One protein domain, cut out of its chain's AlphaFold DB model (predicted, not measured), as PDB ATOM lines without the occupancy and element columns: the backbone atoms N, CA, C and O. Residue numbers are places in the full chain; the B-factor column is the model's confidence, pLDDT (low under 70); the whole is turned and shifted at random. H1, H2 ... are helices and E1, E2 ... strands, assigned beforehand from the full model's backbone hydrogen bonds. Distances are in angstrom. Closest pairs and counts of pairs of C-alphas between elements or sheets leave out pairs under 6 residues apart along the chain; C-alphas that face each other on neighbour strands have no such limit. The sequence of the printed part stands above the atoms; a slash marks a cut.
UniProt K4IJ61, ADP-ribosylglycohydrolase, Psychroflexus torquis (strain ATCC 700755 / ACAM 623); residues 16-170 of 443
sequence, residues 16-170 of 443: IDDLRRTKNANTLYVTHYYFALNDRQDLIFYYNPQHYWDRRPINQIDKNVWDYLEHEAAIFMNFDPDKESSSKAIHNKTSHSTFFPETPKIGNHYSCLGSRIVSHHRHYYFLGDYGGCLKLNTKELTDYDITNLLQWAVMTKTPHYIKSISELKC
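What this domain is: This is residues 16 to 170 of the 443 residues of the protein "ADP-ribosylglycohydrolase" of Psychroflexus torquis (strain ATCC 700755 / ACAM 623) (UniProt K4IJ61). Two twisted five-stranded sheets make two lobes set end to end along the longest axis, with helix H3 between them and over both. H1 and H2 graze the first sheet, and residues 156 to 170 run back from the second lobe to the first. The printed part has 155 residues, in the order H1 E1 E2 E3 E4 H2 E5 E6 E7 E8 E9 H3 E10. The first sheet, E4 E3 E2 E1 E5, is antiparallel and the second, E6 E9 E8 E7 E10, is mixed. The class is mixed, with only 73 residues in named elements; the whole is compact, with a radius of gyration of the C-alphas of 15.5 A and spans of 48 by 37 by 27 A.

Where its parts are: The first sheet holds E1, residues 27 to 30, E2, 35 to 38, E3, 42 to 48 and 17.5 A long, E4, 51 to 57 and 18.1 A long, and E5, 74 to 77. H1, residues 16 to 22, begins at C-alpha 16 (7.326, -37.215, -10.530); H2, 63 to 72, is 14.2 A long. The second sheet holds E6, 94 to 96, E7, 117 to 120, E8, 123 to 127, E9, 133 to 137 and 13.4 A long, and E10, 153 to 155, ending at C-alpha 155 (17.069, -46.891, -2.007). H3, 143 to 152, is 14.5 A long.

How they stand to each other: E1 to E4 form a meander, each strand the antiparallel neighbour of the one before. N 29 and O 36 of the hairpin E1 and E2 are 2.8 A apart, and N 28 of E1 and O 76 of E5 are 2.8 A apart, both within hydrogen-bond range. H1 grazes this sheet with residues 18 to 22, H2 with 69 to 72. H3 is on it at a height of 10.1 A, only just over E2, with 3 C-alphas on that strand, slantwise at 55 degrees on the local plane. H3 is also on one face of the second sheet, making two layers, at a height of 8.9 A and across E7 at 67 degrees on the local plane; the closest C-alphas of H3 and E7, Trp 152 and Ile 117, are 6.0 A apart. E7, E8 and E9 form a second meander, and with E6, the antiparallel neighbour of E9, a Greek key. N 94 and O 135 of E6 and E9 are 2.8 A apart, and N 154 of E10 and O 117 of its parallel neighbour E7 are 3.0 A apart. E9, H3 and E10 form a split strand-helix-strand unit, two strands running the same way with E8 and E7 between them, its crossover right-handed. Every O i to N i+4 pair is within hydrogen-bond range in H1 and H2, and 5 of 6 in H3.

The domain as a whole: The C-alphas farthest apart, those of Asn 59 and Tyr 130, are 48.3 A apart. The printed part has no cut. The links E5 to E6 and E6 to E7 are long, with 16 and 20 residues. The mean pLDDT of the printed part is 77.6; 37 residues are under 70, among them 98 to 115 and 154 to 163.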
ATOM      1  N   ILE A  16       8.737 -37.078 -10.149       87.81
ATOM      2  CA  ILE A  16       7.326 -37.215 -10.530       87.81
ATOM      3  C   ILE A  16       6.874 -36.059 -11.434       87.81
ATOM      4  O   ILE A  16       6.195 -36.298 -12.432       87.81
ATOM      5  N   ASP A  17       7.258 -34.823 -11.120       88.12
ATOM      6  CA  ASP A  17       6.871 -33.654 -11.913       88.12
ATOM      7  C   ASP A  17       7.559 -33.666 -13.281       88.12
ATOM      8  O   ASP A  17       6.924 -33.402 -14.308       88.12
ATOM      9  N   ASP A  18       8.835 -34.052 -13.315       90.31
ATOM     10  CA  ASP A  18       9.578 -34.195 -14.563       90.31
ATOM     11  C   ASP A  18       9.007 -35.328 -15.433       90.31
ATOM     12  O   ASP A  18       8.829 -35.137 -16.639       90.31
ATOM     13  N   LEU A  19       8.612 -36.460 -14.838       92.00
ATOM     14  CA  LEU A  19       7.910 -37.548 -15.528       92.00
ATOM     15  C   LEU A  19       6.572 -37.078 -16.115       92.00
ATOM     16  O   LEU A  19       6.314 -37.310 -17.294       92.00
ATOM     17  N   ARG A  20       5.750 -36.352 -15.344       90.25
ATOM     18  CA  ARG A  20       4.472 -35.791 -15.826       90.25
ATOM     19  C   ARG A  20       4.664 -34.848 -17.005       90.25
ATOM     20  O   ARG A  20       3.938 -34.944 -17.995       90.25
ATOM     21  N   ARG A  21       5.656 -33.954 -16.925       90.25
ATOM     22  CA  ARG A  21       5.981 -32.997 -17.994       90.25
ATOM     23  C   ARG A  21       6.399 -33.697 -19.288       90.25
ATOM     24  O   ARG A  21       6.157 -33.179 -20.374       90.25
ATOM     25  N   THR A  22       7.021 -34.868 -19.177       91.12
ATOM     26  CA  THR A  22       7.725 -35.546 -20.278       91.12
ATOM     27  C   THR A  22       7.082 -36.874 -20.677       91.12
ATOM     28  O   THR A  22       7.631 -37.610 -21.491       91.12
ATOM     29  N   LYS A  23       5.892 -37.181 -20.157       85.00
ATOM     30  CA  LYS A  23       5.239 -38.495 -20.253       85.00
ATOM     31  C   LYS A  23       5.070 -39.087 -21.651       85.00
ATOM     32  O   LYS A  23       5.047 -40.297 -21.800       85.00
ATOM     33  N   ASN A  24       4.997 -38.259 -22.692       87.19
ATOM     34  CA  ASN A  24       4.859 -38.717 -24.085       87.19
ATOM     35  C   ASN A  24       6.209 -38.951 -24.786       87.19
ATOM     36  O   ASN A  24       6.271 -39.089 -26.011       87.19
ATOM     37  N   ALA A  25       7.295 -38.819 -24.034       90.00
ATOM     38  CA  ALA A  25       8.599 -38.529 -24.589       90.00
ATOM     39  C   ALA A  25       9.784 -39.037 -23.777       90.00
ATOM     40  O   ALA A  25      10.904 -38.954 -24.283       90.00
ATOM     41  N   ASN A  26       9.550 -39.513 -22.556       94.62
ATOM     42  CA  ASN A  26      10.608 -39.851 -21.626       94.62
ATOM     43  C   ASN A  26      11.095 -41.290 -21.765       94.62
ATOM     44  O   ASN A  26      10.426 -42.176 -22.301       94.62
ATOM     45  N   THR A  27      12.292 -41.519 -21.245       96.94
ATOM     46  CA  THR A  27      12.763 -42.856 -20.897       96.94
ATOM     47  C   THR A  27      13.318 -42.807 -19.485       96.94
ATOM     48  O   THR A  27      14.250 -42.053 -19.204       96.94
ATOM     49  N   LEU A  28      12.715 -43.586 -18.593       96.31
ATOM     50  CA  LEU A  28      13.137 -43.724 -17.210       96.31
ATOM     51  C   LEU A  28      13.959 -45.006 -17.056       96.31
ATOM     52  O   LEU A  28      13.473 -46.106 -17.313       96.31
ATOM     53  N   TYR A  29      15.191 -44.846 -16.593       95.75
ATOM     54  CA  TYR A  29      16.101 -45.919 -16.224       95.75
ATOM     55  C   TYR A  29      16.083 -46.086 -14.706       95.75
ATOM     56  O   TYR A  29      16.341 -45.134 -13.970       95.75
ATOM     57  N   VAL A  30      15.797 -47.292 -14.223       92.69
ATOM     58  CA  VAL A  30      15.700 -47.596 -12.791       92.69
ATOM     59  C   VAL A  30      16.760 -48.619 -12.413       92.69
ATOM     60  O   VAL A  30      16.728 -49.766 -12.860       92.69
ATOM     61  N   THR A  31      17.710 -48.206 -11.579       87.44
ATOM     62  CA  THR A  31      18.729 -49.089 -10.998       87.44
ATOM     63  C   THR A  31      18.418 -49.336  -9.530       87.44
ATOM     64  O   THR A  31      17.692 -48.568  -8.914       87.44
ATOM     65  N   HIS A  32      19.052 -50.332  -8.909       77.12
ATOM     66  CA  HIS A  32      18.895 -50.572  -7.471       77.12
ATOM     67  C   HIS A  32      19.401 -49.440  -6.551       77.12
ATOM     68  O   HIS A  32      19.356 -49.622  -5.340       77.12
ATOM     69  N   TYR A  33      19.927 -48.320  -7.056       78.56
ATOM     70  CA  TYR A  33      20.447 -47.235  -6.209       78.56
ATOM     71  C   TYR A  33      20.151 -45.812  -6.717       78.56
ATOM     72  O   TYR A  33      20.407 -44.866  -5.975       78.56
ATOM     73  N   TYR A  34      19.595 -45.637  -7.925       85.44
ATOM     74  CA  TYR A  34      19.155 -44.341  -8.469       85.44
ATOM     75  C   TYR A  34      18.203 -44.482  -9.667       85.44
ATOM     76  O   TYR A  34      18.102 -45.555 -10.273       85.44
ATOM     77  N   PHE A  35      17.580 -43.366 -10.049       91.06
ATOM     78  CA  PHE A  35      16.822 -43.193 -11.287       91.06
ATOM     79  C   PHE A  35      17.578 -42.287 -12.264       91.06
ATOM     80  O   PHE A  35      18.142 -41.278 -11.855       91.06
ATOM     81  N   ALA A  36      17.573 -42.610 -13.551       94.31
ATOM     82  CA  ALA A  36      18.047 -41.726 -14.612       94.31
ATOM     83  C   ALA A  36      16.869 -41.407 -15.540       94.31
ATOM     84  O   ALA A  36      16.270 -42.320 -16.103       94.31
ATOM     85  N   LEU A  37      16.516 -40.134 -15.688       95.88
ATOM     86  CA  LEU A  37      15.449 -39.681 -16.577       95.88
ATOM     87  C   LEU A  37      16.065 -39.038 -17.816       95.88
ATOM     88  O   LEU A  37      16.729 -38.012 -17.709       95.88
ATOM     89  N   ASN A  38      15.814 -39.625 -18.981       96.31
ATOM     90  CA  ASN A  38      16.026 -38.961 -20.260       96.31
ATOM     91  C   ASN A  38      14.736 -38.219 -20.637       96.31
ATOM     92  O   ASN A  38      13.708 -38.859 -20.880       96.31
ATOM     93  N   ASP A  39      14.795 -36.886 -20.690       93.44
ATOM     94  CA  ASP A  39      13.662 -36.021 -21.049       93.44
ATOM     95  C   ASP A  39      13.704 -35.477 -22.491       93.44
ATOM     96  O   ASP A  39      12.898 -34.617 -22.858       93.44
ATOM     97  N   ARG A  40      14.606 -36.025 -23.322       90.50
ATOM     98  CA  ARG A  40      14.992 -35.614 -24.689       90.50
ATOM     99  C   ARG A  40      15.940 -34.427 -24.802       90.50
ATOM    100  O   ARG A  40      16.490 -34.234 -25.886       90.50
ATOM    101  N   GLN A  41      16.145 -33.645 -23.748       91.19
ATOM    102  CA  GLN A  41      17.144 -32.572 -23.737       91.19
ATOM    103  C   GLN A  41      18.311 -32.947 -22.832       91.19
ATOM    104  O   GLN A  41      19.469 -32.892 -23.253       91.19
ATOM    105  N   ASP A  42      17.986 -33.406 -21.630       93.00
ATOM    106  CA  ASP A  42      18.921 -33.777 -20.590       93.00
ATOM    107  C   ASP A  42      18.730 -35.232 -20.140       93.00
ATOM    108  O   ASP A  42      17.652 -35.828 -20.230       93.00
ATOM    109  N   LEU A  43      19.814 -35.782 -19.602       95.00
ATOM    110  CA  LEU A  43      19.814 -36.958 -18.750       95.00
ATOM    111  C   LEU A  43      19.975 -36.495 -17.294       95.00
ATOM    112  O   LEU A  43      20.993 -35.902 -16.926       95.00
ATOM    113  N   ILE A  44      18.956 -36.742 -16.471       91.88
ATOM    114  CA  ILE A  44      18.862 -36.265 -15.086       91.88
ATOM    115  C   ILE A  44      18.975 -37.452 -14.126       91.88
ATOM    116  O   ILE A  44      18.225 -38.419 -14.250       91.88
ATOM    117  N   PHE A  45      19.892 -37.390 -13.158       88.75
ATOM    118  CA  PHE A  45      20.159 -38.493 -12.227       88.75
ATOM    119  C   PHE A  45      19.562 -38.220 -10.845       88.75
ATOM    120  O   PHE A  45      20.075 -37.383 -10.108       88.75
ATOM    121  N   TYR A  46      18.521 -38.960 -10.463       85.06
ATOM    122  CA  TYR A  46      17.839 -38.857  -9.174       85.06
ATOM    123  C   TYR A  46      18.294 -39.919  -8.193       85.06
ATOM    124  O   TYR A  46      18.173 -41.113  -8.462       85.06
ATOM    125  N   TYR A  47      18.735 -39.505  -7.009       75.50
ATOM    126  CA  TYR A  47      19.058 -40.453  -5.944       75.50
ATOM    127  C   TYR A  47      17.821 -40.865  -5.142       75.50
ATOM    128  O   TYR A  47      17.796 -41.943  -4.549       75.50
ATOM    129  N   ASN A  48      16.776 -40.035  -5.152       75.50
ATOM    130  CA  ASN A  48      15.433 -40.397  -4.718       75.50
ATOM    131  C   ASN A  48      14.380 -39.577  -5.492       75.50
ATOM    132  O   ASN A  48      14.737 -38.622  -6.179       75.50
ATOM    133  N   PRO A  49      13.081 -39.904  -5.392       78.81
ATOM    134  CA  PRO A  49      12.047 -39.216  -6.170       78.81
ATOM    135  C   PRO A  49      11.922 -37.703  -5.913       78.81
ATOM    136  O   PRO A  49      11.326 -37.000  -6.726       78.81
ATOM    137  N   GLN A  50      12.457 -37.196  -4.803       75.56
ATOM    138  CA  GLN A  50      12.374 -35.785  -4.415       75.56
ATOM    139  C   GLN A  50      13.615 -34.979  -4.814       75.56
ATOM    140  O   GLN A  50      13.566 -33.749  -4.798       75.56
ATOM    141  N   HIS A  51      14.724 -35.645  -5.144       75.06
ATOM    142  CA  HIS A  51      16.012 -34.988  -5.294       75.06
ATOM    143  C   HIS A  51      16.904 -35.641  -6.355       75.06
ATOM    144  O   HIS A  51      17.076 -36.864  -6.407       75.06
ATOM    145  N   TYR A  52      17.555 -34.790  -7.147       78.19
ATOM    146  CA  TYR A  52      18.550 -35.189  -8.135       78.19
ATOM    147  C   TYR A  52      19.972 -34.781  -7.751       78.19
ATOM    148  O   TYR A  52      20.174 -33.859  -6.964       78.19
ATOM    149  N   TRP A  53      20.954 -35.529  -8.260       76.75
ATOM    150  CA  TRP A  53      22.376 -35.217  -8.141       76.75
ATOM    151  C   TRP A  53      22.797 -34.165  -9.164       76.75
ATOM    152  O   TRP A  53      23.374 -33.153  -8.790       76.75
ATOM    153  N   ASP A  54      22.547 -34.423 -10.449       82.38
ATOM    154  CA  ASP A  54      22.954 -33.539 -11.543       82.38
ATOM    155  C   ASP A  54      22.067 -33.756 -12.785       82.38
ATOM    156  O   ASP A  54      21.403 -34.795 -12.914       82.38
ATOM    157  N   ARG A  55      22.071 -32.780 -13.697       87.44
ATOM    158  CA  ARG A  55      21.458 -32.859 -15.031       87.44
ATOM    159  C   ARG A  55      22.513 -32.575 -16.091       87.44
ATOM    160  O   ARG A  55      23.307 -31.647 -15.946       87.44
ATOM    161  N   ARG A  56      22.520 -33.351 -17.169       87.19
ATOM    162  CA  ARG A  56      23.508 -33.203 -18.240       87.19
ATOM    163  C   ARG A  56      22.836 -33.210 -19.609       87.19
ATOM    164  O   ARG A  56      22.058 -34.130 -19.857       87.19
ATOM    165  N   PRO A  57      23.179 -32.268 -20.505       92.94
ATOM    166  CA  PRO A  57      22.710 -32.303 -21.883       92.94
ATOM    167  C   PRO A  57      23.036 -33.644 -22.538       92.94
ATOM    168  O   PRO A  57      24.164 -34.126 -22.439       92.94
ATOM    169  N   ILE A  58      22.068 -34.247 -23.228       92.81
ATOM    170  CA  ILE A  58      22.216 -35.585 -23.835       92.81
ATOM    171  C   ILE A  58      23.391 -35.643 -24.816       92.81
ATOM    172  O   ILE A  58      24.064 -36.665 -24.914       92.81
ATOM    173  N   ASN A  59      23.680 -34.541 -25.510       91.56
ATOM    174  CA  ASN A  59      24.811 -34.441 -26.434       91.56
ATOM    175  C   ASN A  59      26.192 -34.419 -25.746       91.56
ATOM    176  O   ASN A  59      27.201 -34.475 -26.442       91.56
ATOM    177  N   GLN A  60      26.240 -34.322 -24.415       88.75
ATOM    178  CA  GLN A  60      27.454 -34.400 -23.596       88.75
ATOM    179  C   GLN A  60      27.563 -35.731 -22.836       88.75
ATOM    180  O   GLN A  60      28.470 -35.889 -22.023       88.75
ATOM    181  N   ILE A  61      26.632 -36.667 -23.048       89.06
ATOM    182  CA  ILE A  61      26.675 -37.981 -22.408       89.06
ATOM    183  C   ILE A  61      27.450 -38.958 -23.287       89.06
ATOM    184  O   ILE A  61      27.061 -39.230 -24.426       89.06
ATOM    185  N   ASP A  62      28.509 -39.526 -22.720       87.56
ATOM    186  CA  ASP A  62      29.326 -40.541 -23.372       87.56
ATOM    187  C   ASP A  62      28.543 -41.836 -23.641       87.56
ATOM    188  O   ASP A  62      27.633 -42.229 -22.907       87.56
ATOM    189  N   LYS A  63      28.927 -42.543 -24.710       88.25
ATOM    190  CA  LYS A  63      28.253 -43.773 -25.158       88.25
ATOM    191  C   LYS A  63      28.214 -44.872 -24.083       88.25
ATOM    192  O   LYS A  63      27.202 -45.545 -23.937       88.25
ATOM    193  N   ASN A  64      29.292 -45.030 -23.319       84.50
ATOM    194  CA  ASN A  64      29.402 -46.014 -22.236       84.50
ATOM    195  C   ASN A  64      28.322 -45.842 -21.150       84.50
ATOM    196  O   ASN A  64      27.877 -46.835 -20.578       84.50
ATOM    197  N   VAL A  65      27.878 -44.608 -20.885       90.31
ATOM    198  CA  VAL A  65      26.799 -44.322 -19.932       90.31
ATOM    199  C   VAL A  65      25.495 -44.925 -20.437       90.31
ATOM    200  O   VAL A  65      24.798 -45.593 -19.671       90.31
ATOM    201  N   TRP A  66      25.187 -44.733 -21.722       93.00
ATOM    202  CA  TRP A  66      24.018 -45.331 -22.365       93.00
ATOM    203  C   TRP A  66      24.111 -46.855 -22.366       93.00
ATOM    204  O   TRP A  66      23.198 -47.506 -21.859       93.00
ATOM    205  N   ASP A  67      25.242 -47.413 -22.808       89.06
ATOM    206  CA  ASP A  67      25.477 -48.862 -22.831       89.06
ATOM    207  C   ASP A  67      25.291 -49.478 -21.424       89.06
ATOM    208  O   ASP A  67      24.645 -50.517 -21.263       89.06
ATOM    209  N   TYR A  68      25.798 -48.816 -20.374       89.75
ATOM    210  CA  TYR A  68      25.610 -49.251 -18.988       89.75
ATOM    211  C   TYR A  68      24.144 -49.183 -18.561       89.75
ATOM    212  O   TYR A  68      23.636 -50.140 -17.979       89.75
ATOM    213  N   LEU A  69      23.454 -48.063 -18.799       92.62
ATOM    214  CA  LEU A  69      22.050 -47.907 -18.411       92.62
ATOM    215  C   LEU A  69      21.169 -48.953 -19.103       92.62
ATOM    216  O   LEU A  69      20.347 -49.594 -18.444       92.62
ATOM    217  N   GLU A  70      21.392 -49.193 -20.392       92.25
ATOM    218  CA  GLU A  70      20.695 -50.223 -21.161       92.25
ATOM    219  C   GLU A  70      20.978 -51.632 -20.614       92.25
ATOM    220  O   GLU A  70      20.065 -52.458 -20.490       92.25
ATOM    221  N   HIS A  71      22.213 -51.905 -20.184       88.81
ATOM    222  CA  HIS A  71      22.597 -53.212 -19.652       88.81
ATOM    223  C   HIS A  71      22.171 -53.448 -18.195       88.81
ATOM    224  O   HIS A  71      21.751 -54.551 -17.855       88.81
ATOM    225  N   GLU A  72      22.175 -52.427 -17.339       85.88
ATOM    226  CA  GLU A  72      22.049 -52.572 -15.879       85.88
ATOM    227  C   GLU A  72      20.704 -52.105 -15.303       85.88
ATOM    228  O   GLU A  72      20.288 -52.606 -14.256       85.88
ATOM    229  N   ALA A  73      19.990 -51.188 -15.966       91.75
ATOM    230  CA  ALA A  73      18.747 -50.606 -15.448       91.75
ATOM    231  C   ALA A  73      17.484 -51.268 -16.024       91.75
ATOM    232  O   ALA A  73      17.485 -51.738 -17.160       91.75
ATOM    233  N   ALA A  74      16.377 -51.271 -15.282       94.19
ATOM    234  CA  ALA A  74      15.063 -51.450 -15.903       94.19
ATOM    235  C   ALA A  74      14.688 -50.190 -16.691       94.19
ATOM    236  O   ALA A  74      15.001 -49.083 -16.256       94.19
ATOM    237  N   ILE A  75      14.042 -50.365 -17.843       96.31
ATOM    238  CA  ILE A  75      13.801 -49.292 -18.812       96.31
ATOM    239  C   ILE A  75      12.297 -49.129 -19.010       96.31
ATOM    240  O   ILE A  75      11.615 -50.081 -19.384       96.31
ATOM    241  N   PHE A  76      11.803 -47.910 -18.810       94.81
ATOM    242  CA  PHE A  76      10.395 -47.556 -18.971       94.81
ATOM    243  C   PHE A  76      10.273 -46.405 -19.962       94.81
ATOM    244  O   PHE A  76      10.743 -45.298 -19.705       94.81
ATOM    245  N   MET A  77       9.660 -46.671 -21.113       94.56
ATOM    246  CA  MET A  77       9.441 -45.671 -22.159       94.56
ATOM    247  C   MET A  77       8.071 -45.021 -21.998       94.56
ATOM    248  O   MET A  77       7.075 -45.726 -21.837       94.56
ATOM    249  N   ASN A  78       8.012 -43.695 -22.129       93.25
ATOM    250  CA  ASN A  78       6.782 -42.906 -22.022       93.25
ATOM    251  C   ASN A  78       6.012 -43.202 -20.724       93.25
ATOM    252  O   ASN A  78       4.794 -43.402 -20.728       93.25
ATOM    253  N   PHE A  79       6.748 -43.298 -19.617       92.06
ATOM    254  CA  PHE A  79       6.176 -43.594 -18.316       92.06
ATOM    255  C   PHE A  79       5.347 -42.399 -17.836       92.06
ATOM    256  O   PHE A  79       5.856 -41.278 -17.719       92.06
ATOM    257  N   ASP A  80       4.070 -42.656 -17.555       90.94
ATOM    258  CA  ASP A  80       3.132 -41.701 -16.969       90.94
ATOM    259  C   ASP A  80       2.839 -42.137 -15.523       90.94
ATOM    260  O   ASP A  80       2.182 -43.165 -15.329       90.94
ATOM    261  N   PRO A  81       3.314 -41.394 -14.504       88.12
ATOM    262  CA  PRO A  81       3.129 -41.770 -13.106       88.12
ATOM    263  C   PRO A  81       1.660 -41.722 -12.659       88.12
ATOM    264  O   PRO A  81       1.336 -42.304 -11.625       88.12
ATOM    265  N   ASP A  82       0.784 -41.056 -13.420       87.00
ATOM    266  CA  ASP A  82      -0.645 -40.929 -13.116       87.00
ATOM    267  C   ASP A  82      -1.502 -41.979 -13.857       87.00
ATOM    268  O   ASP A  82      -2.714 -42.057 -13.649       87.00
ATOM    269  N   LYS A  83      -0.897 -42.804 -14.725       86.25
ATOM    270  CA  LYS A  83      -1.605 -43.879 -15.426       86.25
ATOM    271  C   LYS A  83      -1.852 -45.051 -14.478       86.25
ATOM    272  O   LYS A  83      -0.918 -45.607 -13.905       86.25
ATOM    273  N   GLU A  84      -3.110 -45.475 -14.359       76.44
ATOM    274  CA  GLU A  84      -3.457 -46.659 -13.570       76.44
ATOM    275  C   GLU A  84      -2.737 -47.906 -14.104       76.44
ATOM    276  O   GLU A  84      -2.867 -48.276 -15.276       76.44
ATOM    277  N   SER A  85      -1.991 -48.577 -13.226       72.25
ATOM    278  CA  SER A  85      -1.404 -49.884 -13.510       72.25
ATOM    279  C   SER A  85      -2.386 -50.986 -13.102       72.25
ATOM    280  O   SER A  85      -2.861 -51.060 -11.970       72.25
ATOM    281  N   SER A  86      -2.728 -51.848 -14.058       57.47
ATOM    282  CA  SER A  86      -3.896 -52.735 -13.985       57.47
ATOM    283  C   SER A  86      -3.702 -54.019 -13.165       57.47
ATOM    284  O   SER A  86      -4.655 -54.781 -13.010       57.47
ATOM    285  N   SER A  87      -2.509 -54.307 -12.625       65.06
ATOM    286  CA  SER A  87      -2.290 -55.548 -11.866       65.06
ATOM    287  C   SER A  87      -1.154 -55.476 -10.843       65.06
ATOM    288  O   SER A  87      -0.126 -54.844 -11.064       65.06
ATOM    289  N   LYS A  88      -1.331 -56.184  -9.717       69.12
ATOM    290  CA  LYS A  88      -0.258 -56.428  -8.745       69.12
ATOM    291  C   LYS A  88       0.734 -57.437  -9.335       69.12
ATOM    292  O   LYS A  88       0.395 -58.609  -9.510       69.12
ATOM    293  N   ALA A  89       1.972 -57.014  -9.571       71.94
ATOM    294  CA  ALA A  89       3.066 -57.887  -9.992       71.94
ATOM    295  C   ALA A  89       3.621 -58.671  -8.785       71.94
ATOM    296  O   ALA A  89       4.647 -58.334  -8.206       71.94
ATOM    297  N   ILE A  90       2.858 -59.652  -8.292       73.19
ATOM    298  CA  ILE A  90       3.303 -60.536  -7.192       73.19
ATOM    299  C   ILE A  90       4.008 -61.776  -7.753       73.19
ATOM    300  O   ILE A  90       4.926 -62.296  -7.131       73.19
ATOM    301  N   HIS A  91       3.602 -62.238  -8.936       80.56
ATOM    302  CA  HIS A  91       4.054 -63.495  -9.536       80.56
ATOM    303  C   HIS A  91       5.518 -63.478 -10.009       80.56
ATOM    304  O   HIS A  91       6.135 -64.533 -10.084       80.56
ATOM    305  N   ASN A  92       6.080 -62.303 -10.305       84.94
ATOM    306  CA  ASN A  92       7.498 -62.113 -10.635       84.94
ATOM    307  C   ASN A  92       8.384 -61.981  -9.381       84.94
ATOM    308  O   ASN A  92       9.600 -61.879  -9.502       84.94
ATOM    309  N   LYS A  93       7.803 -61.980  -8.174       88.50
ATOM    310  CA  LYS A  93       8.544 -61.826  -6.919       88.50
ATOM    311  C   LYS A  93       8.752 -63.173  -6.242       88.50
ATOM    312  O   LYS A  93       7.865 -64.021  -6.202       88.50
ATOM    313  N   THR A  94       9.919 -63.342  -5.638       89.88
ATOM    314  CA  THR A  94      10.287 -64.539  -4.872       89.88
ATOM    315  C   THR A  94      10.226 -64.259  -3.375       89.88
ATOM    316  O   THR A  94      10.459 -63.136  -2.932       89.88
ATOM    317  N   SER A  95       9.894 -65.268  -2.569       87.75
ATOM    318  CA  SER A  95       9.931 -65.124  -1.110       87.75
ATOM    319  C   SER A  95      11.375 -64.986  -0.620       87.75
ATOM    320  O   SER A  95      12.272 -65.666  -1.117       87.75
ATOM    321  N   HIS A  96      11.599 -64.111   0.358       81.00
ATOM    322  CA  HIS A  96      12.894 -63.898   0.989       81.00
ATOM    323  C   HIS A  96      12.741 -63.831   2.509       81.00
ATOM    324  O   HIS A  96      11.742 -63.322   3.023       81.00
ATOM    325  N   SER A  97      13.748 -64.319   3.237       73.94
ATOM    326  CA  SER A  97      13.781 -64.206   4.694       73.94
ATOM    327  C   SER A  97      13.755 -62.739   5.114       73.94
ATOM    328  O   SER A  97      14.421 -61.891   4.511       73.94
ATOM    329  N   THR A  98      12.994 -62.432   6.153       65.19
ATOM    330  CA  THR A  98      12.878 -61.077   6.685       65.19
ATOM    331  C   THR A  98      14.222 -60.603   7.208       65.19
ATOM    332  O   THR A  98      14.924 -61.321   7.918       65.19
ATOM    333  N   PHE A  99      14.557 -59.363   6.891       64.44
ATOM    334  CA  PHE A  99      15.642 -58.642   7.528       64.44
ATOM    335  C   PHE A  99      15.175 -57.210   7.742       64.44
ATOM    336  O   PHE A  99      14.425 -56.661   6.934       64.44
ATOM    337  N   PHE A 100      15.618 -56.613   8.838       56.50
ATOM    338  CA  PHE A 100      15.529 -55.177   9.019       56.50
ATOM    339  C   PHE A 100      16.860 -54.620   8.530       56.50
ATOM    340  O   PHE A 100      17.867 -54.822   9.210       56.50
ATOM    341  N   PRO A 101      16.930 -54.011   7.333       49.06
ATOM    342  CA  PRO A 101      18.140 -53.292   6.970       49.06
ATOM    343  C   PRO A 101      18.390 -52.233   8.045       49.06
ATOM    344  O   PRO A 101      17.445 -51.601   8.516       49.06
ATOM    345  N   GLU A 102      19.649 -52.030   8.437       47.19
ATOM    346  CA  GLU A 102      20.017 -50.827   9.177       47.19
ATOM    347  C   GLU A 102      19.656 -49.629   8.291       47.19
ATOM    348  O   GLU A 102      20.350 -49.324   7.319       47.19
ATOM    349  N   THR A 103      18.504 -49.006   8.550       44.41
ATOM    350  CA  THR A 103      18.059 -47.827   7.812       44.41
ATOM    351  C   THR A 103      19.120 -46.744   8.001       44.41
ATOM    352  O   THR A 103      19.407 -46.389   9.150       44.41
ATOM    353  N   PRO A 104      19.731 -46.212   6.929       40.22
ATOM    354  CA  PRO A 104      20.739 -45.178   7.083       40.22
ATOM    355  C   PRO A 104      20.124 -43.954   7.769       40.22
ATOM    356  O   PRO A 104      19.059 -43.478   7.370       40.22
ATOM    357  N   LYS A 105      20.781 -43.439   8.814       36.84
ATOM    358  CA  LYS A 105      20.413 -42.156   9.425       36.84
ATOM    359  C   LYS A 105      20.834 -41.040   8.470       36.84
ATOM    360  O   LYS A 105      21.950 -40.551   8.558       36.84
ATOM    361  N   ILE A 106      19.961 -40.658   7.546       38.19
ATOM    362  CA  ILE A 106      20.087 -39.385   6.827       38.19
ATOM    363  C   ILE A 106      19.464 -38.310   7.722       38.19
ATOM    364  O   ILE A 106      18.369 -38.521   8.254       38.19
ATOM    365  N   GLY A 107      20.179 -37.196   7.920       32.28
ATOM    366  CA  GLY A 107      19.722 -36.023   8.663       32.28
ATOM    367  C   GLY A 107      18.228 -35.731   8.474       32.28
ATOM    368  O   GLY A 107      17.743 -35.629   7.356       32.28
ATOM    369  N   ASN A 108      17.532 -35.650   9.610       33.34
ATOM    370  CA  ASN A 108      16.114 -35.351   9.822       33.34
ATOM    371  C   ASN A 108      15.113 -35.914   8.783       33.34
ATOM    372  O   ASN A 108      14.855 -35.295   7.758       33.34
ATOM    373  N   HIS A 109      14.427 -36.999   9.187       33.84
ATOM    374  CA  HIS A 109      13.072 -37.421   8.756       33.84
ATOM    375  C   HIS A 109      12.867 -38.588   7.773       33.84
ATOM    376  O   HIS A 109      11.834 -38.613   7.116       33.84
ATOM    377  N   TYR A 110      13.701 -39.635   7.753       40.97
ATOM    378  CA  TYR A 110      13.314 -40.866   7.021       40.97
ATOM    379  C   TYR A 110      13.448 -42.204   7.769       40.97
ATOM    380  O   TYR A 110      13.349 -43.258   7.150       40.97
ATOM    381  N   SER A 111      13.582 -42.213   9.105       36.56
ATOM    382  CA  SER A 111      13.660 -43.474   9.877       36.56
ATOM    383  C   SER A 111      12.600 -43.661  10.970       36.56
ATOM    384  O   SER A 111      12.781 -44.490  11.863       36.56
ATOM    385  N   CYS A 112      11.478 -42.951  10.910       35.62
ATOM    386  CA  CYS A 112      10.395 -43.138  11.871       35.62
ATOM    387  C   CYS A 112       9.082 -43.331  11.104       35.62
ATOM    388  O   CYS A 112       8.424 -42.348  10.794       35.62
ATOM    389  N   LEU A 113       8.719 -44.598  10.841       41.12
ATOM    390  CA  LEU A 113       7.420 -45.067  10.316       41.12
ATOM    391  C   LEU A 113       7.205 -44.894   8.788       41.12
ATOM    392  O   LEU A 113       6.774 -43.837   8.349       41.12
ATOM    393  N   GLY A 114       7.388 -45.950   7.968       49.88
ATOM    394  CA  GLY A 114       6.591 -46.073   6.725       49.88
ATOM    395  C   GLY A 114       7.232 -46.555   5.414       49.88
ATOM    396  O   GLY A 114       6.478 -46.824   4.481       49.88
ATOM    397  N   SER A 115       8.554 -46.708   5.281       60.12
ATOM    398  CA  SER A 115       9.133 -47.217   4.023       60.12
ATOM    399  C   SER A 115       8.964 -48.738   3.894       60.12
ATOM    400  O   SER A 115       9.441 -49.512   4.722       60.12
ATOM    401  N   ARG A 116       8.252 -49.175   2.845       70.69
ATOM    402  CA  ARG A 116       7.917 -50.594   2.588       70.69
ATOM    403  C   ARG A 116       8.795 -51.239   1.518       70.69
ATOM    404  O   ARG A 116       8.607 -52.415   1.221       70.69
ATOM    405  N   ILE A 117       9.720 -50.499   0.901       77.56
ATOM    406  CA  ILE A 117      10.569 -51.029  -0.173       77.56
ATOM    407  C   ILE A 117      12.022 -50.600   0.015       77.56
ATOM    408  O   ILE A 117      12.312 -49.435   0.277       77.56
ATOM    409  N   VAL A 118      12.922 -51.566  -0.135       75.44
ATOM    410  CA  VAL A 118      14.358 -51.470   0.134       75.44
ATOM    411  C   VAL A 118      15.097 -52.051  -1.068       75.44
ATOM    412  O   VAL A 118      14.752 -53.133  -1.519       75.44
ATOM    413  N   SER A 119      16.109 -51.383  -1.613       75.62
ATOM    414  CA  SER A 119      16.892 -51.912  -2.745       75.62
ATOM    415  C   SER A 119      18.271 -52.391  -2.304       75.62
ATOM    416  O   SER A 119      18.896 -51.706  -1.521       75.62
ATOM    417  N   HIS A 120      18.807 -53.522  -2.762       69.44
ATOM    418  CA  HIS A 120      20.176 -53.958  -2.441       69.44
ATOM    419  C   HIS A 120      20.712 -54.966  -3.473       69.44
ATOM    420  O   HIS A 120      19.990 -55.879  -3.867       69.44
ATOM    421  N   HIS A 121      21.973 -54.817  -3.909       70.12
ATOM    422  CA  HIS A 121      22.659 -55.710  -4.864       70.12
ATOM    423  C   HIS A 121      21.798 -56.128  -6.073       70.12
ATOM    424  O   HIS A 121      21.548 -57.315  -6.270       70.12
ATOM    425  N   ARG A 122      21.330 -55.166  -6.884       79.31
ATOM    426  CA  ARG A 122      20.450 -55.401  -8.057       79.31
ATOM    427  C   ARG A 122      19.082 -56.029  -7.746       79.31
ATOM    428  O   ARG A 122      18.444 -56.589  -8.633       79.31
ATOM    429  N   HIS A 123      18.624 -55.946  -6.502       83.12
ATOM    430  CA  HIS A 123      17.309 -56.438  -6.106       83.12
ATOM    431  C   HIS A 123      16.526 -55.384  -5.338       83.12
ATOM    432  O   HIS A 123      17.105 -54.520  -4.684       83.12
ATOM    433  N   TYR A 124      15.206 -55.500  -5.391       84.81
ATOM    434  CA  TYR A 124      14.266 -54.784  -4.546       84.81
ATOM    435  C   TYR A 124      13.572 -55.757  -3.603       84.81
ATOM    436  O   TYR A 124      13.208 -56.865  -3.989       84.81
ATOM    437  N   TYR A 125      13.391 -55.313  -2.370       83.25
ATOM    438  CA  TYR A 125      12.829 -56.044  -1.251       83.25
ATOM    439  C   TYR A 125      11.585 -55.291  -0.791       83.25
ATOM    440  O   TYR A 125      11.676 -54.188  -0.254       83.25
ATOM    441  N   PHE A 126      10.421 -55.876  -1.039       84.75
ATOM    442  CA  PHE A 126       9.113 -55.356  -0.663       84.75
ATOM    443  C   PHE A 126       8.738 -55.960   0.694       84.75
ATOM    444  O   PHE A 126       8.513 -57.169   0.807       84.75
ATOM    445  N   LEU A 127       8.730 -55.126   1.728       77.56
ATOM    446  CA  LEU A 127       8.482 -55.487   3.119       77.56
ATOM    447  C   LEU A 127       6.971 -55.511   3.396       77.56
ATOM    448  O   LEU A 127       6.262 -54.539   3.132       77.56
ATOM    449  N   GLY A 128       6.479 -56.635   3.915       69.94
ATOM    450  CA  GLY A 128       5.096 -56.798   4.356       69.94
ATOM    451  C   GLY A 128       4.891 -56.444   5.832       69.94
ATOM    452  O   GLY A 128       5.836 -56.416   6.615       69.94
ATOM    453  N   ASP A 129       3.630 -56.242   6.224       62.75
ATOM    454  CA  ASP A 129       3.242 -55.816   7.582       62.75
ATOM    455  C   ASP A 129       3.475 -56.887   8.675       62.75
ATOM    456  O   ASP A 129       3.582 -56.553   9.850       62.75
ATOM    457  N   TYR A 130       3.597 -58.170   8.304       57.19
ATOM    458  CA  TYR A 130       3.687 -59.311   9.237       57.19
ATOM    459  C   TYR A 130       4.909 -60.205   8.981       57.19
ATOM    460  O   TYR A 130       4.808 -61.427   8.912       57.19
ATOM    461  N   GLY A 131       6.081 -59.591   8.804       57.09
ATOM    462  CA  GLY A 131       7.351 -60.322   8.774       57.09
ATOM    463  C   GLY A 131       7.641 -61.085   7.477       57.09
ATOM    464  O   GLY A 131       8.542 -61.912   7.461       57.09
ATOM    465  N   GLY A 132       6.929 -60.814   6.381       69.44
ATOM    466  CA  GLY A 132       7.245 -61.351   5.052       69.44
ATOM    467  C   GLY A 132       8.048 -60.360   4.206       69.44
ATOM    468  O   GLY A 132       7.795 -59.158   4.259       69.44
ATOM    469  N   CYS A 133       8.989 -60.854   3.401       81.25
ATOM    470  CA  CYS A 133       9.707 -60.056   2.412       81.25
ATOM    471  C   CYS A 133       9.597 -60.713   1.031       81.25
ATOM    472  O   CYS A 133       9.812 -61.918   0.887       81.25
ATOM    473  N   LEU A 134       9.246 -59.921   0.018       85.88
ATOM    474  CA  LEU A 134       9.280 -60.337  -1.380       85.88
ATOM    475  C   LEU A 134      10.469 -59.684  -2.082       85.88
ATOM    476  O   LEU A 134      10.653 -58.474  -1.995       85.88
ATOM    477  N   LYS A 135      11.251 -60.483  -2.798       87.50
ATOM    478  CA  LYS A 135      12.437 -60.072  -3.543       87.50
ATOM    479  C   LYS A 135      12.157 -60.088  -5.045       87.50
ATOM    480  O   LYS A 135      11.591 -61.051  -5.557       87.50
ATOM    481  N   LEU A 136      12.599 -59.048  -5.742       89.50
ATOM    482  CA  LEU A 136      12.489 -58.887  -7.194       89.50
ATOM    483  C   LEU A 136      13.830 -58.428  -7.766       89.50
ATOM    484  O   LEU A 136      14.480 -57.573  -7.159       89.50
ATOM    485  N   ASN A 137      14.266 -58.963  -8.908       90.19
ATOM    486  CA  ASN A 137      15.440 -58.418  -9.585       90.19
ATOM    487  C   ASN A 137      15.112 -57.040 -10.185       90.19
ATOM    488  O   ASN A 137      14.014 -56.824 -10.686       90.19
ATOM    489  N   THR A 138      16.061 -56.102 -10.169       88.69
ATOM    490  CA  THR A 138      15.864 -54.762 -10.747       88.69
ATOM    491  C   THR A 138      15.350 -54.812 -12.185       88.69
ATOM    492  O   THR A 138      14.459 -54.044 -12.514       88.69
ATOM    493  N   LYS A 139      15.846 -55.729 -13.023       91.06
ATOM    494  CA  LYS A 139      15.428 -55.847 -14.432       91.06
ATOM    495  C   LYS A 139      13.998 -56.360 -14.624       91.06
ATOM    496  O   LYS A 139      13.459 -56.225 -15.714       91.06
ATOM    497  N   GLU A 140      13.393 -56.931 -13.588       91.31
ATOM    498  CA  GLU A 140      12.047 -57.517 -13.620       91.31
ATOM    499  C   GLU A 140      10.972 -56.555 -13.088       91.31
ATOM    500  O   GLU A 140       9.817 -56.955 -12.908       91.31
ATOM    501  N   LEU A 141      11.345 -55.300 -12.802       91.38
ATOM    502  CA  LEU A 141      10.415 -54.254 -12.383       91.38
ATOM    503  C   LEU A 141       9.349 -54.006 -13.453       91.38
ATOM    504  O   LEU A 141       9.643 -53.883 -14.639       91.38
ATOM    505  N   THR A 142       8.107 -53.875 -13.000       91.44
ATOM    506  CA  THR A 142       6.950 -53.522 -13.830       91.44
ATOM    507  C   THR A 142       6.516 -52.077 -13.589       91.44
ATOM    508  O   THR A 142       6.913 -51.468 -12.594       91.44
ATOM    509  N   ASP A 143       5.635 -51.541 -14.443       89.31
ATOM    510  CA  ASP A 143       5.044 -50.208 -14.241       89.31
ATOM    511  C   ASP A 143       4.403 -50.070 -12.848       89.31
ATOM    512  O   ASP A 143       4.574 -49.052 -12.176       89.31
ATOM    513  N   TYR A 144       3.729 -51.128 -12.372       88.31
ATOM    514  CA  TYR A 144       3.145 -51.176 -11.028       88.31
ATOM    515  C   TYR A 144       4.212 -51.019  -9.940       88.31
ATOM    516  O   TYR A 144       4.018 -50.284  -8.969       88.31
ATOM    517  N   ASP A 145       5.349 -51.698 -10.085       89.19
ATOM    518  CA  ASP A 145       6.428 -51.622  -9.106       89.19
ATOM    519  C   ASP A 145       7.016 -50.212  -9.047       89.19
ATOM    520  O   ASP A 145       7.226 -49.700  -7.948       89.19
ATOM    521  N   ILE A 146       7.199 -49.548 -10.195       88.75
ATOM    522  CA  ILE A 146       7.722 -48.177 -10.248       88.75
ATOM    523  C   ILE A 146       6.797 -47.190  -9.543       88.75
ATOM    524  O   ILE A 146       7.281 -46.402  -8.729       88.75
ATOM    525  N   THR A 147       5.480 -47.260  -9.763       86.81
ATOM    526  CA  THR A 147       4.518 -46.403  -9.045       86.81
ATOM    527  C   THR A 147       4.678 -46.532  -7.526       86.81
ATOM    528  O   THR A 147       4.651 -45.534  -6.808       86.81
ATOM    529  N   ASN A 148       4.908 -47.751  -7.029       83.81
ATOM    530  CA  ASN A 148       5.144 -47.984  -5.606       83.81
ATOM    531  C   ASN A 148       6.530 -47.498  -5.154       83.81
ATOM    532  O   ASN A 148       6.649 -46.946  -4.061       83.81
ATOM    533  N   LEU A 149       7.573 -47.673  -5.975       84.69
ATOM    534  CA  LEU A 149       8.923 -47.201  -5.661       84.69
ATOM    535  C   LEU A 149       8.980 -45.680  -5.515       84.69
ATOM    536  O   LEU A 149       9.618 -45.184  -4.589       84.69
ATOM    537  N   LEU A 150       8.282 -44.945  -6.383       83.06
ATOM    538  CA  LEU A 150       8.227 -43.482  -6.338       83.06
ATOM    539  C   LEU A 150       7.596 -42.942  -5.043       83.06
ATOM    540  O   LEU A 150       7.857 -41.801  -4.673       83.06
ATOM    541  N   GLN A 151       6.785 -43.751  -4.352       75.94
ATOM    542  CA  GLN A 151       6.077 -43.357  -3.131       75.94
ATOM    543  C   GLN A 151       6.722 -43.900  -1.848       75.94
ATOM    544  O   GLN A 151       6.783 -43.196  -0.845       75.94
ATOM    545  N   TRP A 152       7.173 -45.158  -1.863       70.69
ATOM    546  CA  TRP A 152       7.450 -45.924  -0.640       70.69
ATOM    547  C   TRP A 152       8.886 -46.431  -0.520       70.69
ATOM    548  O   TRP A 152       9.223 -47.048   0.499       70.69
ATOM    549  N   ALA A 153       9.721 -46.237  -1.547       70.56
ATOM    550  CA  ALA A 153      11.076 -46.769  -1.540       70.56
ATOM    551  C   ALA A 153      12.058 -45.889  -0.776       70.56
ATOM    552  O   ALA A 153      12.122 -44.674  -0.955       70.56
ATOM    553  N   VAL A 154      12.917 -46.559  -0.014       62.50
ATOM    554  CA  VAL A 154      14.226 -46.039   0.367       62.50
ATOM    555  C   VAL A 154      15.250 -46.866  -0.394       62.50
ATOM    556  O   VAL A 154      15.380 -48.073  -0.174       62.50
ATOM    557  N   MET A 155      15.965 -46.230  -1.320       61.41
ATOM    558  CA  MET A 155      17.069 -46.891  -2.007       61.41
ATOM    559  C   MET A 155      18.165 -47.154  -0.965       61.41
ATOM    560  O   MET A 155      18.641 -46.201  -0.341       61.41
ATOM    561  N   THR A 156      18.537 -48.415  -0.683       51.19
ATOM    562  CA  THR A 156      19.612 -48.614   0.310       51.19
ATOM    563  C   THR A 156      20.911 -48.126  -0.262       51.19
ATOM    564  O   THR A 156      21.144 -48.233  -1.467       51.19
ATOM    565  N   LYS A 157      21.772 -47.638   0.636       48.94
ATOM    566  CA  LYS A 157      23.115 -47.200   0.284       48.94
ATOM    567  C   LYS A 157      23.080 -46.348  -0.986       48.94
ATOM    568  O   LYS A 157      23.900 -46.573  -1.870       48.94
ATOM    569  N   THR A 158      22.185 -45.349  -1.069       46.91
ATOM    570  CA  THR A 158      22.616 -44.109  -1.720       46.91
ATOM    571  C   THR A 158      23.920 -43.800  -1.022       46.91
ATOM    572  O   THR A 158      23.921 -43.684   0.209       46.91
ATOM    573  N   PRO A 159      25.048 -43.842  -1.719       47.03
ATOM    574  CA  PRO A 159      26.286 -43.656  -1.028       47.03
ATOM    575  C   PRO A 159      26.242 -42.325  -0.300       47.03
ATOM    576  O   PRO A 159      26.224 -41.277  -0.936       47.03
ATOM    577  N   HIS A 160      26.303 -42.354   1.029       44.06
ATOM    578  CA  HIS A 160      26.740 -41.185   1.790       44.06
ATOM    579  C   HIS A 160      28.118 -40.687   1.282       44.06
ATOM    580  O   HIS A 160      28.549 -39.597   1.635       44.06
ATOM    581  N   TYR A 161      28.787 -41.491   0.438       49.44
ATOM    582  CA  TYR A 161      30.046 -41.244  -0.244       49.44
ATOM    583  C   TYR A 161      29.941 -40.788  -1.719       49.44
ATOM    584  O   TYR A 161      30.949 -40.292  -2.206       49.44
ATOM    585  N   ILE A 162      28.791 -40.879  -2.422       56.69
ATOM    586  CA  ILE A 162      28.688 -40.372  -3.812       56.69
ATOM    587  C   ILE A 162      28.495 -38.867  -3.758       56.69
ATOM    588  O   ILE A 162      27.412 -38.370  -3.435       56.69
ATOM    589  N   LYS A 163      29.575 -38.152  -4.062       59.53
ATOM    590  CA  LYS A 163      29.643 -36.687  -3.986       59.53
ATOM    591  C   LYS A 163      29.426 -36.032  -5.353       59.53
ATOM    592  O   LYS A 163      29.093 -34.850  -5.407       59.53
ATOM    593  N   SER A 164      29.569 -36.796  -6.438       70.00
ATOM    594  CA  SER A 164      29.398 -36.371  -7.833       70.00
ATOM    595  C   SER A 164      28.828 -37.504  -8.697       70.00
ATOM    596  O   SER A 164      29.136 -38.674  -8.469       70.00
ATOM    597  N   ILE A 165      28.060 -37.176  -9.748       74.31
ATOM    598  CA  ILE A 165      27.579 -38.176 -10.724       74.31
ATOM    599  C   ILE A 165      28.719 -38.922 -11.427       74.31
ATOM    600  O   ILE A 165      28.532 -40.075 -11.802       74.31
ATOM    601  N   SER A 166      29.910 -38.318 -11.535       73.00
ATOM    602  CA  SER A 166      31.102 -38.951 -12.122       73.00
ATOM    603  C   SER A 166      31.563 -40.213 -11.381       73.00
ATOM    604  O   SER A 166      32.346 -40.992 -11.915       73.00
ATOM    605  N   GLU A 167      31.073 -40.443 -10.163       71.94
ATOM    606  CA  GLU A 167      31.393 -41.626  -9.364       71.94
ATOM    607  C   GLU A 167      30.425 -42.789  -9.610       71.94
ATOM    608  O   GLU A 167      30.697 -43.922  -9.194       71.94
ATOM    609  N   LEU A 168      29.292 -42.544 -10.282       77.69
ATOM    610  CA  LEU A 168      28.361 -43.608 -10.642       77.69
ATOM    611  C   LEU A 168      29.032 -44.542 -11.652       77.69
ATOM    612  O   LEU A 168      29.655 -44.102 -12.614       77.69
ATOM    613  N   LYS A 169      28.834 -45.851 -11.468       77.25
ATOM    614  CA  LYS A 169      29.409 -46.893 -12.334       77.25
ATOM    615  C   LYS A 169      29.135 -46.691 -13.827       77.25
ATOM    616  O   LYS A 169      29.976 -47.067 -14.625       77.25
ATOM    617  N   CYS A 170      28.009 -46.082 -14.202       81.94
ATOM    618  CA  CYS A 170      27.710 -45.777 -15.602       81.94
ATOM    619  C   CYS A 170      28.696 -44.787 -16.237       81.94
ATOM    620  O   CYS A 170      28.910 -44.844 -17.438       81.94
TER     621      CYS A 170